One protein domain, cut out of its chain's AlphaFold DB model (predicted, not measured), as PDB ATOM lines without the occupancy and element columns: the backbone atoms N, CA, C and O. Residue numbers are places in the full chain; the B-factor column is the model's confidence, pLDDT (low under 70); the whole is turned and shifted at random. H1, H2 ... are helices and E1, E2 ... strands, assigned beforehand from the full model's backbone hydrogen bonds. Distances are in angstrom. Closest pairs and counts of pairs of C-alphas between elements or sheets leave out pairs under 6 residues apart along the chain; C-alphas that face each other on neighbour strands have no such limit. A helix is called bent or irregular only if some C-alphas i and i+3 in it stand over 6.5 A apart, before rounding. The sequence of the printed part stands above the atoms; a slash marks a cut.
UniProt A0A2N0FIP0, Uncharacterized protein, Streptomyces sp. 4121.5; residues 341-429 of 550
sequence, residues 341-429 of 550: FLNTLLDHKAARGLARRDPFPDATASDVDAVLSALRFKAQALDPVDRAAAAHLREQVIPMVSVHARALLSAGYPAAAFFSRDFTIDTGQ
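AT A GLANCE: This is residues 341 to 429 of the 550 residues of an uncharacterized protein of Streptomyces sp. 4121.5 (UniProt A0A2N0FIP0). The long, bent helix H3 folds back along H2 as a helical hairpin, and H1 crosses H2 steeply. H4 and strand E1 follow, E1 away from the hairpin. The 89 printed residues, mostly helix, hold H1 to H4, then E1; they are compact, radius of gyration of the C-alphas 13.1 A, spanning 37 by 28 by 23 A.

IN THESE COORDINATES: Find C-alpha 387 at (-17.108, 54.601, -10.949): H3, residues 387 to 410, assigned as one helix by its hydrogen bonds, is bent, C-alphas 395 and 398 being 6.8 A apart; its arms are H3a, 387 to 395, and H3b, 398 to 410. H2, 365 to 380, is 22.9 A long; H1 is 341 to 350, H4 416 to 419. E1, 424 to 429, ends at (-5.167, 49.067, -24.065).

HOW THE PARTS SIT: H3a touches H2 at residues 375 to 380 alone, closest C-alphas Ala 379 and Ala 390, 4.5 A, a hairpin at a shallow tilt of 31 degrees. H1 touches H2 at residues 371 to 375 alone, closest C-alphas Thr 344 and Val 371, 6.3 A. H1, H2, H3a and H3b have every O i to N i+4 pair within hydrogen-bond range. E1 pairs with no named strand.

THE WHOLE: The printed part has no cut; the H1 to H2 link is long, and no printed residue is under 70.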
ATOM      1  N   PHE A 341     -11.039  41.656 -19.711       98.50
ATOM      2  CA  PHE A 341     -11.453  40.535 -20.550       98.50
ATOM      3  C   PHE A 341     -10.557  39.313 -20.329       98.50
ATOM      4  O   PHE A 341     -11.061  38.274 -19.904       98.50
ATOM      5  N   LEU A 342      -9.238  39.454 -20.517       98.25
ATOM      6  CA  LEU A 342      -8.278  38.387 -20.233       98.25
ATOM      7  C   LEU A 342      -8.444  37.810 -18.822       98.25
ATOM      8  O   LEU A 342      -8.555  36.599 -18.670       98.25
ATOM      9  N   ASN A 343      -8.483  38.659 -17.795       98.38
ATOM     10  CA  ASN A 343      -8.576  38.205 -16.409       98.38
ATOM     11  C   ASN A 343      -9.865  37.394 -16.182       98.38
ATOM     12  O   ASN A 343      -9.818  36.347 -15.546       98.38
ATOM     13  N   THR A 344     -10.988  37.806 -16.782       98.56
ATOM     14  CA  THR A 344     -12.263  37.074 -16.678       98.56
ATOM     15  C   THR A 344     -12.227  35.736 -17.427       98.56
ATOM     16  O   THR A 344     -12.777  34.751 -16.940       98.56
ATOM     17  N   LEU A 345     -11.544  35.657 -18.580       98.12
ATOM     18  CA  LEU A 345     -11.304  34.379 -19.266       98.12
ATOM     19  C   LEU A 345     -10.505  33.414 -18.385       98.12
ATOM     20  O   LEU A 345     -10.830  32.228 -18.311       98.12
ATOM     21  N   LEU A 346      -9.457  33.917 -17.726       97.94
ATOM     22  CA  LEU A 346      -8.612  33.122 -16.839       97.94
ATOM     23  C   LEU A 346      -9.391  32.620 -15.621       97.94
ATOM     24  O   LEU A 346      -9.299  31.437 -15.305       97.94
ATOM     25  N   ASP A 347     -10.204  33.476 -15.000       98.12
ATOM     26  CA  ASP A 347     -11.060  33.104 -13.870       98.12
ATOM     27  C   ASP A 347     -12.061  32.005 -14.266       98.12
ATOM     28  O   ASP A 347     -12.212  31.003 -13.565       98.12
ATOM     29  N   HIS A 348     -12.697  32.143 -15.434       98.31
ATOM     30  CA  HIS A 348     -13.663  31.166 -15.948       98.31
ATOM     31  C   HIS A 348     -13.034  29.798 -16.243       98.31
ATOM     32  O   HIS A 348     -13.652  28.762 -15.977       98.31
ATOM     33  N   LYS A 349     -11.805  29.792 -16.777       97.56
ATOM     34  CA  LYS A 349     -11.015  28.571 -17.002       97.56
ATOM     35  C   LYS A 349     -10.592  27.925 -15.686       97.56
ATOM     36  O   LYS A 349     -10.792  26.726 -15.511       97.56
ATOM     37  N   ALA A 350     -10.081  28.716 -14.745       97.38
ATOM     38  CA  ALA A 350      -9.660  28.226 -13.436       97.38
ATOM     39  C   ALA A 350     -10.823  27.574 -12.669       97.38
ATOM     40  O   ALA A 350     -10.653  26.499 -12.099       97.38
ATOM     41  N   ALA A 351     -12.030  28.150 -12.742       97.44
ATOM     42  CA  ALA A 351     -13.244  27.576 -12.154       97.44
ATOM     43  C   ALA A 351     -13.640  26.200 -12.737       97.44
ATOM     44  O   ALA A 351     -14.470  25.503 -12.160       97.44
ATOM     45  N   ARG A 352     -13.044  25.798 -13.866       96.75
ATOM     46  CA  ARG A 352     -13.225  24.492 -14.525       96.75
ATOM     47  C   ARG A 352     -11.997  23.592 -14.402       96.75
ATOM     48  O   ARG A 352     -11.893  22.599 -15.111       96.75
ATOM     49  N   GLY A 353     -11.050  23.948 -13.533       96.81
ATOM     50  CA  GLY A 353      -9.814  23.192 -13.335       96.81
ATOM     51  C   GLY A 353      -8.810  23.313 -14.484       96.81
ATOM     52  O   GLY A 353      -7.857  22.543 -14.527       96.81
ATOM     53  N   LEU A 354      -8.996  24.266 -15.405       97.00
ATOM     54  CA  LEU A 354      -8.075  24.500 -16.516       97.00
ATOM     55  C   LEU A 354      -7.013  25.527 -16.126       97.00
ATOM     56  O   LEU A 354      -7.330  26.617 -15.638       97.00
ATOM     57  N   ALA A 355      -5.747  25.230 -16.413       95.44
ATOM     58  CA  ALA A 355      -4.675  26.196 -16.253       95.44
ATOM     59  C   ALA A 355      -4.764  27.304 -17.314       95.44
ATOM     60  O   ALA A 355      -5.373  27.175 -18.383       95.44
ATOM     61  N   ARG A 356      -4.077  28.423 -17.057       93.06
ATOM     62  CA  ARG A 356      -4.120  29.620 -17.916       93.06
ATOM     63  C   ARG A 356      -3.814  29.334 -19.395       93.06
ATOM     64  O   ARG A 356      -4.398  29.963 -20.275       93.06
ATOM     65  N   ARG A 357      -2.924  28.373 -19.680       93.38
ATOM     66  CA  ARG A 357      -2.485  28.012 -21.040       93.38
ATOM     67  C   ARG A 357      -3.225  26.825 -21.649       93.38
ATOM     68  O   ARG A 357      -3.033  26.600 -22.838       93.38
ATOM     69  N   ASP A 358      -4.051  26.120 -20.883       95.75
ATOM     70  CA  ASP A 358      -4.685  24.890 -21.359       95.75
ATOM     71  C   ASP A 358      -5.714  25.198 -22.450       95.75
ATOM     72  O   ASP A 358      -6.376  26.242 -22.386       95.75
ATOM     73  N   PRO A 359      -5.866  24.340 -23.468       95.75
ATOM     74  CA  PRO A 359      -6.977  24.461 -24.398       95.75
ATOM     75  C   PRO A 359      -8.307  24.245 -23.662       95.75
ATOM     76  O   PRO A 359      -8.363  23.572 -22.636       95.75
ATOM     77  N   PHE A 360      -9.391  24.802 -24.204       97.38
ATOM     78  CA  PHE A 360     -10.745  24.572 -23.696       97.38
ATOM     79  C   PHE A 360     -11.649  24.062 -24.833       97.38
ATOM     80  O   PHE A 360     -12.480  24.817 -25.339       97.38
ATOM     81  N   PRO A 361     -11.427  22.819 -25.310       95.81
ATOM     82  CA  PRO A 361     -12.056  22.303 -26.529       95.81
ATOM     83  C   PRO A 361     -13.575  22.147 -26.401       95.81
ATOM     84  O   PRO A 361     -14.288  22.434 -27.359       95.81
ATOM     85  N   ASP A 362     -14.061  21.786 -25.213       96.06
ATOM     86  CA  ASP A 362     -15.483  21.538 -24.944       96.06
ATOM     87  C   ASP A 362     -16.258  22.807 -24.548       96.06
ATOM     88  O   ASP A 362     -17.389  22.729 -24.072       96.06
ATOM     89  N   ALA A 363     -15.656  23.990 -24.716       98.06
ATOM     90  CA  ALA A 363     -16.336  25.248 -24.441       98.06
ATOM     91  C   ALA A 363     -17.588  25.398 -25.319       98.06
ATOM     92  O   ALA A 363     -17.571  25.141 -26.526       98.06
ATOM     93  N   THR A 364     -18.663  25.893 -24.714       98.19
ATOM     94  CA  THR A 364     -19.975  26.097 -25.334       98.19
ATOM     95  C   THR A 364     -20.315  27.585 -25.455       98.19
ATOM     96  O   THR A 364     -19.652  28.447 -24.877       98.19
ATOM     97  N   ALA A 365     -21.393  27.919 -26.172       97.69
ATOM     98  CA  ALA A 365     -21.912  29.291 -26.189       97.69
ATOM     99  C   ALA A 365     -22.278  29.789 -24.773       97.69
ATOM    100  O   ALA A 365     -22.031  30.948 -24.451       97.69
ATOM    101  N   SER A 366     -22.748  28.895 -23.893       98.31
ATOM    102  CA  SER A 366     -23.037  29.235 -22.495       98.31
ATOM    103  C   SER A 366     -21.785  29.652 -21.718       98.31
ATOM    104  O   SER A 366     -21.885  30.462 -20.798       98.31
ATOM    105  N   ASP A 367     -20.606  29.128 -22.062       98.69
ATOM    106  CA  ASP A 367     -19.344  29.551 -21.452       98.69
ATOM    107  C   ASP A 367     -18.978  30.979 -21.866       98.69
ATOM    108  O   ASP A 367     -18.522  31.771 -21.041       98.69
ATOM    109  N   VAL A 368     -19.222  31.331 -23.130       98.75
ATOM    110  CA  VAL A 368     -19.035  32.698 -23.640       98.75
ATOM    111  C   VAL A 368     -19.989  33.669 -22.938       98.75
ATOM    112  O   VAL A 368     -19.560  34.722 -22.458       98.75
ATOM    113  N   ASP A 369     -21.262  33.292 -22.798       98.69
ATOM    114  CA  ASP A 369     -22.270  34.097 -22.102       98.69
ATOM    115  C   ASP A 369     -21.939  34.281 -20.615       98.69
ATOM    116  O   ASP A 369     -22.138  35.368 -20.062       98.69
ATOM    117  N   ALA A 370     -21.370  33.261 -19.967       98.75
ATOM    118  CA  ALA A 370     -20.916  33.342 -18.584       98.75
ATOM    119  C   ALA A 370     -19.782  34.366 -18.412       98.75
ATOM    120  O   ALA A 370     -19.829  35.173 -17.483       98.75
ATOM    121  N   VAL A 371     -18.813  34.415 -19.335       98.81
ATOM    122  CA  VAL A 371     -17.745  35.434 -19.326       98.81
ATOM    123  C   VAL A 371     -18.315  36.841 -19.516       98.81
ATOM    124  O   VAL A 371     -17.959  37.760 -18.774       98.81
ATOM    125  N   LEU A 372     -19.231  37.031 -20.471       98.81
ATOM    126  CA  LEU A 372     -19.894  38.324 -20.687       98.81
ATOM    127  C   LEU A 372     -20.697  38.767 -19.456       98.81
ATOM    128  O   LEU A 372     -20.682  39.943 -19.086       98.81
ATOM    129  N   SER A 373     -21.366  37.824 -18.796       98.75
ATOM    130  CA  SER A 373     -22.135  38.069 -17.574       98.75
ATOM    131  C   SER A 373     -21.221  38.419 -16.399       98.75
ATOM    132  O   SER A 373     -21.493  39.379 -15.680       98.75
ATOM    133  N   ALA A 374     -20.089  37.725 -16.253       98.81
ATOM    134  CA  ALA A 374     -19.084  38.020 -15.238       98.81
ATOM    135  C   ALA A 374     -18.464  39.417 -15.421       98.81
ATOM    136  O   ALA A 374     -18.279  40.137 -14.440       98.81
ATOM    137  N   LEU A 375     -18.222  39.857 -16.663       98.81
ATOM    138  CA  LEU A 375     -17.790  41.231 -16.941       98.81
ATOM    139  C   LEU A 375     -18.841  42.266 -16.507       98.81
ATOM    140  O   LEU A 375     -18.488  43.272 -15.890       98.81
ATOM    141  N   ARG A 376     -20.131  42.020 -16.784       98.75
ATOM    142  CA  ARG A 376     -21.232  42.904 -16.352       98.75
ATOM    143  C   ARG A 376     -21.333  42.974 -14.830       98.75
ATOM    144  O   ARG A 376     -21.428  44.070 -14.284       98.75
ATOM    145  N   PHE A 377     -21.253  41.830 -14.152       98.50
ATOM    146  CA  PHE A 377     -21.244  41.771 -12.692       98.50
ATOM    147  C   PHE A 377     -20.035  42.511 -12.109       98.50
ATOM    148  O   PHE A 377     -20.181  43.308 -11.185       98.50
ATOM    149  N   LYS A 378     -18.841  42.335 -12.690       98.19
ATOM    150  CA  LYS A 378     -17.636  43.065 -12.269       98.19
ATOM    151  C   LYS A 378     -17.811  44.580 -12.416       98.19
ATOM    152  O   LYS A 378     -17.393  45.305 -11.516       98.19
ATOM    153  N   ALA A 379     -18.443  45.047 -13.493       98.38
ATOM    154  CA  ALA A 379     -18.748  46.464 -13.690       98.38
ATOM    155  C   ALA A 379     -19.749  47.005 -12.654       98.38
ATOM    156  O   ALA A 379     -19.597  48.131 -12.192       98.38
ATOM    157  N   GLN A 380     -20.756  46.221 -12.259       98.12
ATOM    158  CA  GLN A 380     -21.691  46.589 -11.183       98.12
ATOM    159  C   GLN A 380     -20.986  46.642  -9.826       98.12
ATOM    160  O   GLN A 380     -21.111  47.613  -9.091       98.12
ATOM    161  N   ALA A 381     -20.166  45.638  -9.521       97.00
ATOM    162  CA  ALA A 381     -19.411  45.571  -8.276       97.00
ATOM    163  C   ALA A 381     -18.318  46.652  -8.154       97.00
ATOM    164  O   ALA A 381     -17.716  46.780  -7.087       97.00
ATOM    165  N   LEU A 382     -17.992  47.359  -9.241       97.31
ATOM    166  CA  LEU A 382     -17.069  48.496  -9.242       97.31
ATOM    167  C   LEU A 382     -17.777  49.836  -9.002       97.31
ATOM    168  O   LEU A 382     -17.128  50.739  -8.499       97.31
ATOM    169  N   ASP A 383     -19.084  49.963  -9.264       96.00
ATOM    170  CA  ASP A 383     -19.818  51.232  -9.091       96.00
ATOM    171  C   ASP A 383     -19.588  51.949  -7.755       96.00
ATOM    172  O   ASP A 383     -19.448  53.174  -7.774       96.00
ATOM    173  N   PRO A 384     -19.572  51.251  -6.603       95.25
ATOM    174  CA  PRO A 384     -19.432  51.938  -5.329       95.25
ATOM    175  C   PRO A 384     -17.980  52.252  -4.941       95.25
ATOM    176  O   PRO A 384     -17.778  52.923  -3.935       95.25
ATOM    177  N   VAL A 385     -16.979  51.759  -5.684       96.81
ATOM    178  CA  VAL A 385     -15.553  51.890  -5.316       96.81
ATOM    179  C   VAL A 385     -14.692  52.558  -6.386       96.81
ATOM    180  O   VAL A 385     -13.697  53.182  -6.044       96.81
ATOM    181  N   ASP A 386     -15.054  52.420  -7.657       97.38
ATOM    182  CA  ASP A 386     -14.382  53.032  -8.801       97.38
ATOM    183  C   ASP A 386     -15.384  53.175  -9.950       97.38
ATOM    184  O   ASP A 386     -15.548  52.307 -10.825       97.38
ATOM    185  N   ARG A 387     -16.094  54.301  -9.937       97.00
ATOM    186  CA  ARG A 387     -17.108  54.601 -10.949       97.00
ATOM    187  C   ARG A 387     -16.508  54.732 -12.350       97.00
ATOM    188  O   ARG A 387     -17.188  54.425 -13.333       97.00
ATOM    189  N   ALA A 388     -15.259  55.181 -12.462       97.25
ATOM    190  CA  ALA A 388     -14.591  55.365 -13.747       97.25
ATOM    191  C   ALA A 388     -14.289  54.013 -14.410       97.25
ATOM    192  O   ALA A 388     -14.622  53.824 -15.585       97.25
ATOM    193  N   ALA A 389     -13.756  53.046 -13.657       98.00
ATOM    194  CA  ALA A 389     -13.547  51.682 -14.132       98.00
ATOM    195  C   ALA A 389     -14.867  50.971 -14.459       98.00
ATOM    196  O   ALA A 389     -14.975  50.287 -15.482       98.00
ATOM    197  N   ALA A 390     -15.909  51.175 -13.644       98.38
ATOM    198  CA  ALA A 390     -17.243  50.648 -13.921       98.38
ATOM    199  C   ALA A 390     -17.808  51.159 -15.261       98.38
ATOM    200  O   ALA A 390     -18.293  50.369 -16.077       98.38
ATOM    201  N   ALA A 391     -17.720  52.470 -15.515       98.50
ATOM    202  CA  ALA A 391     -18.157  53.078 -16.772       98.50
ATOM    203  C   ALA A 391     -17.328  52.579 -17.965       98.50
ATOM    204  O   ALA A 391     -17.887  52.175 -18.985       98.50
ATOM    205  N   HIS A 392     -16.001  52.514 -17.821       98.25
ATOM    206  CA  HIS A 392     -15.106  52.008 -18.865       98.25
ATOM    207  C   HIS A 392     -15.427  50.566 -19.270       98.25
ATOM    208  O   HIS A 392     -15.539  50.267 -20.463       98.25
ATOM    209  N   LEU A 393     -15.682  49.686 -18.300       98.38
ATOM    210  CA  LEU A 393     -16.120  48.320 -18.574       98.38
ATOM    211  C   LEU A 393     -17.410  48.276 -19.401       98.38
ATOM    212  O   LEU A 393     -17.479  47.536 -20.386       98.38
ATOM    213  N   ARG A 394     -18.421  49.066 -19.020       98.56
ATOM    214  CA  ARG A 394     -19.732  49.100 -19.696       98.56
ATOM    215  C   ARG A 394     -19.661  49.675 -21.100       98.56
ATOM    216  O   ARG A 394     -20.333  49.174 -21.996       98.56
ATOM    217  N   GLU A 395     -18.873  50.724 -21.282       97.31
ATOM    218  CA  GLU A 395     -18.889  51.527 -22.503       97.31
ATOM    219  C   GLU A 395     -17.825  51.102 -23.517       97.31
ATOM    220  O   GLU A 395     -18.030  51.267 -24.720       97.31
ATOM    221  N   GLN A 396     -16.696  50.556 -23.054       96.56
ATOM    222  CA  GLN A 396     -15.525  50.286 -23.895       96.56
ATOM    223  C   GLN A 396     -15.190  48.795 -23.986       96.56
ATOM    224  O   GLN A 396     -14.937  48.294 -25.082       96.56
ATOM    225  N   VAL A 397     -15.200  48.070 -22.862       98.19
ATOM    226  CA  VAL A 397     -14.755  46.665 -22.826       98.19
ATOM    227  C   VAL A 397     -15.863  45.711 -23.263       98.19
ATOM    228  O   VAL A 397     -15.715  45.005 -24.262       98.19
ATOM    229  N   ILE A 398     -16.991  45.698 -22.549       98.56
ATOM    230  CA  ILE A 398     -18.096  44.757 -22.781       98.56
ATOM    231  C   ILE A 398     -18.639  44.838 -24.218       98.56
ATOM    232  O   ILE A 398     -18.826  43.775 -24.820       98.56
ATOM    233  N   PRO A 399     -18.863  46.028 -24.818       98.00
ATOM    234  CA  PRO A 399     -19.369  46.109 -26.186       98.00
ATOM    235  C   PRO A 399     -18.431  45.454 -27.200       98.00
ATOM    236  O   PRO A 399     -18.892  44.742 -28.087       98.00
ATOM    237  N   MET A 400     -17.117  45.617 -27.041       97.75
ATOM    238  CA  MET A 400     -16.142  45.035 -27.960       97.75
ATOM    239  C   MET A 400     -16.029  43.518 -27.811       97.75
ATOM    240  O   MET A 400     -16.015  42.807 -28.813       97.75
ATOM    241  N   VAL A 401     -16.011  43.010 -26.572       98.56
ATOM    242  CA  VAL A 401     -16.044  41.560 -26.307       98.56
ATOM    243  C   VAL A 401     -17.322  40.944 -26.878       98.56
ATOM    244  O   VAL A 401     -17.278  39.867 -27.466       98.56
ATOM    245  N   SER A 402     -18.448  41.658 -26.788       98.50
ATOM    246  CA  SER A 402     -19.725  41.222 -27.362       98.50
ATOM    247  C   SER A 402     -19.689  41.172 -28.894       98.50
ATOM    248  O   SER A 402     -20.194  40.214 -29.475       98.50
ATOM    249  N   VAL A 403     -19.078  42.164 -29.559       98.38
ATOM    250  CA  VAL A 403     -18.864  42.151 -31.020       98.38
ATOM    251  C   VAL A 403     -18.020  40.944 -31.426       98.38
ATOM    252  O   VAL A 403     -18.416  40.208 -32.326       98.38
ATOM    253  N   HIS A 404     -16.902  40.702 -30.734       98.50
ATOM    254  CA  HIS A 404     -16.025  39.559 -31.003       98.50
ATOM    255  C   HIS A 404     -16.760  38.223 -30.858       98.50
ATOM    256  O   HIS A 404     -16.792  37.426 -31.795       98.50
ATOM    257  N   ALA A 405     -17.424  38.009 -29.719       98.62
ATOM    258  CA  ALA A 405     -18.198  36.801 -29.445       98.62
ATOM    259  C   ALA A 405     -19.275  36.550 -30.513       98.62
ATOM    260  O   ALA A 405     -19.338  35.466 -31.095       98.62
ATOM    261  N   ARG A 406     -20.093  37.568 -30.822       98.62
ATOM    262  CA  ARG A 406     -21.149  37.466 -31.841       98.62
ATOM    263  C   ARG A 406     -20.574  37.163 -33.220       98.62
ATOM    264  O   ARG A 406     -21.127  36.315 -33.920       98.62
ATOM    265  N   ALA A 407     -19.486  37.828 -33.607       98.56
ATOM    266  CA  ALA A 407     -18.867  37.629 -34.910       98.56
ATOM    267  C   ALA A 407     -18.285  36.217 -35.061       98.56
ATOM    268  O   ALA A 407     -18.537  35.568 -36.076       98.56
ATOM    269  N   LEU A 408     -17.584  35.711 -34.038       98.25
ATOM    270  CA  LEU A 408     -17.046  34.347 -34.017       98.25
ATOM    271  C   LEU A 408     -18.139  33.292 -34.193       98.25
ATOM    272  O   LEU A 408     -18.051  32.451 -35.091       98.25
ATOM    273  N   LEU A 409     -19.182  33.359 -33.361       98.00
ATOM    274  CA  LEU A 409     -20.278  32.392 -33.393       98.00
ATOM    275  C   LEU A 409     -21.047  32.472 -34.720       98.00
ATOM    276  O   LEU A 409     -21.325  31.448 -35.338       98.00
ATOM    277  N   SER A 410     -21.301  33.683 -35.227       98.38
ATOM    278  CA  SER A 410     -21.978  33.891 -36.520       98.38
ATOM    279  C   SER A 410     -21.135  33.443 -37.722       98.38
ATOM    280  O   SER A 410     -21.674  33.113 -38.781       98.38
ATOM    281  N   ALA A 411     -19.808  33.427 -37.587       98.19
ATOM    282  CA  ALA A 411     -18.886  32.873 -38.577       98.19
ATOM    283  C   ALA A 411     -18.778  31.335 -38.500       98.19
ATOM    284  O   ALA A 411     -18.117  30.725 -39.340       98.19
ATOM    285  N   GLY A 412     -19.435  30.704 -37.519       97.31
ATOM    286  CA  GLY A 412     -19.448  29.257 -37.317       97.31
ATOM    287  C   GLY A 412     -18.214  28.710 -36.598       97.31
ATOM    288  O   GLY A 412     -17.966  27.505 -36.670       97.31
ATOM    289  N   TYR A 413     -17.415  29.558 -35.942       97.69
ATOM    290  CA  TYR A 413     -16.301  29.088 -35.113       97.69
ATOM    291  C   TYR A 413     -16.832  28.396 -33.849       97.69
ATOM    292  O   TYR A 413     -17.857  28.817 -33.308       97.69
ATOM    293  N   PRO A 414     -16.137  27.360 -33.341       96.81
ATOM    294  CA  PRO A 414     -16.470  26.790 -32.042       96.81
ATOM    295  C   PRO A 414     -16.242  27.831 -30.939       96.81
ATOM    296  O   PRO A 414     -15.329  28.656 -31.033       96.81
ATOM    297  N   ALA A 415     -17.012  27.756 -29.851       98.12
ATOM    298  CA  ALA A 415     -16.831  28.656 -28.709       98.12
ATOM    299  C   ALA A 415     -15.423  28.548 -28.090       98.12
ATOM    300  O   ALA A 415     -14.899  29.541 -27.591       98.12
ATOM    301  N   ALA A 416     -14.744  27.403 -28.234       97.69
ATOM    302  CA  ALA A 416     -13.334  27.232 -27.877       97.69
ATOM    303  C   ALA A 416     -12.400  28.298 -28.491       97.69
ATOM    304  O   ALA A 416     -11.415  28.691 -27.867       97.69
ATOM    305  N   ALA A 417     -12.719  28.830 -29.679       97.25
ATOM    306  CA  ALA A 417     -11.931  29.878 -30.332       97.25
ATOM    307  C   ALA A 417     -11.921  31.202 -29.540       97.25
ATOM    308  O   ALA A 417     -10.928  31.931 -29.570       97.25
ATOM    309  N   PHE A 418     -12.985  31.491 -28.781       98.38
ATOM    310  CA  PHE A 418     -13.078  32.654 -27.890       98.38
ATOM    311  C   PHE A 418     -12.112  32.552 -26.696       98.38
ATOM    312  O   PHE A 418     -11.565  33.557 -26.253       98.38
ATOM    313  N   PHE A 419     -11.855  31.331 -26.216       98.06
ATOM    314  CA  PHE A 419     -10.939  31.034 -25.106       98.06
ATOM    315  C   PHE A 419      -9.510  30.705 -25.563       98.06
ATOM    316  O   PHE A 419      -8.613  30.522 -24.733       98.06
ATOM    317  N   SER A 420      -9.288  30.598 -26.875       95.75
ATOM    318  CA  SER A 420      -7.990  30.252 -27.442       95.75
ATOM    319  C   SER A 420      -7.029  31.432 -27.348       95.75
ATOM    320  O   SER A 420      -7.208  32.445 -28.019       95.75
ATOM    321  N   ARG A 421      -5.947  31.252 -26.582       93.19
ATOM    322  CA  ARG A 421      -4.815  32.195 -26.503       93.19
ATOM    323  C   ARG A 421      -4.055  32.374 -27.815       93.19
ATOM    324  O   ARG A 421      -3.231  33.277 -27.904       93.19
ATOM    325  N   ASP A 422      -4.267  31.485 -28.779       94.44
ATOM    326  CA  ASP A 422      -3.573  31.522 -30.060       94.44
ATOM    327  C   ASP A 422      -4.450  32.194 -31.131       94.44
ATOM    328  O   ASP A 422      -3.913  32.794 -32.058       94.44
ATOM    329  N   PHE A 423      -5.779  32.196 -30.960       96.12
ATOM    330  CA  PHE A 423      -6.714  32.821 -31.900       96.12
ATOM    331  C   PHE A 423      -7.316  34.143 -31.404       96.12
ATOM    332  O   PHE A 423      -7.343  35.110 -32.159       96.12
ATOM    333  N   THR A 424      -7.775  34.219 -30.153       97.00
ATOM    334  CA  THR A 424      -8.337  35.436 -29.545       97.00
ATOM    335  C   THR A 424      -7.265  36.127 -28.709       97.00
ATOM    336  O   THR A 424      -6.927  35.688 -27.610       97.00
ATOM    337  N   ILE A 425      -6.715  37.224 -29.228       96.00
ATOM    338  CA  ILE A 425      -5.585  37.925 -28.615       96.00
ATOM    339  C   ILE A 425      -6.055  39.240 -27.995       96.00
ATOM    340  O   ILE A 425      -6.237  40.239 -28.689       96.00
ATOM    341  N   ASP A 426      -6.179  39.272 -26.670       95.38
ATOM    342  CA  ASP A 426      -6.275  40.524 -25.914       95.38
ATOM    343  C   ASP A 426      -4.889  41.189 -25.889       95.38
ATOM    344  O   ASP A 426      -3.962  40.722 -25.218       95.38
ATOM    345  N   THR A 427      -4.720  42.276 -26.643       92.06
ATOM    346  CA  THR A 427      -3.452  43.024 -26.678       92.06
ATOM    347  C   THR A 427      -3.339  44.065 -25.561       92.06
ATOM    348  O   THR A 427      -2.245  44.590 -25.342       92.06
ATOM    349  N   GLY A 428      -4.405  44.286 -24.790       93.75
ATOM    350  CA  GLY A 428      -4.535  45.328 -23.779       93.75
ATOM    351  C   GLY A 428      -5.067  46.643 -24.346       93.75
ATOM    352  O   GLY A 428      -5.725  46.688 -25.391       93.75
ATOM    353  N   GLN A 429      -4.796  47.729 -23.624       93.19
ATOM    354  CA  GLN A 429      -5.167  49.067 -24.065       93.19
ATOM    355  C   GLN A 429      -4.302  49.559 -25.230       93.19
ATOM    356  O   GLN A 429      -3.198  49.076 -25.489       93.19
TER     357      GLN A 429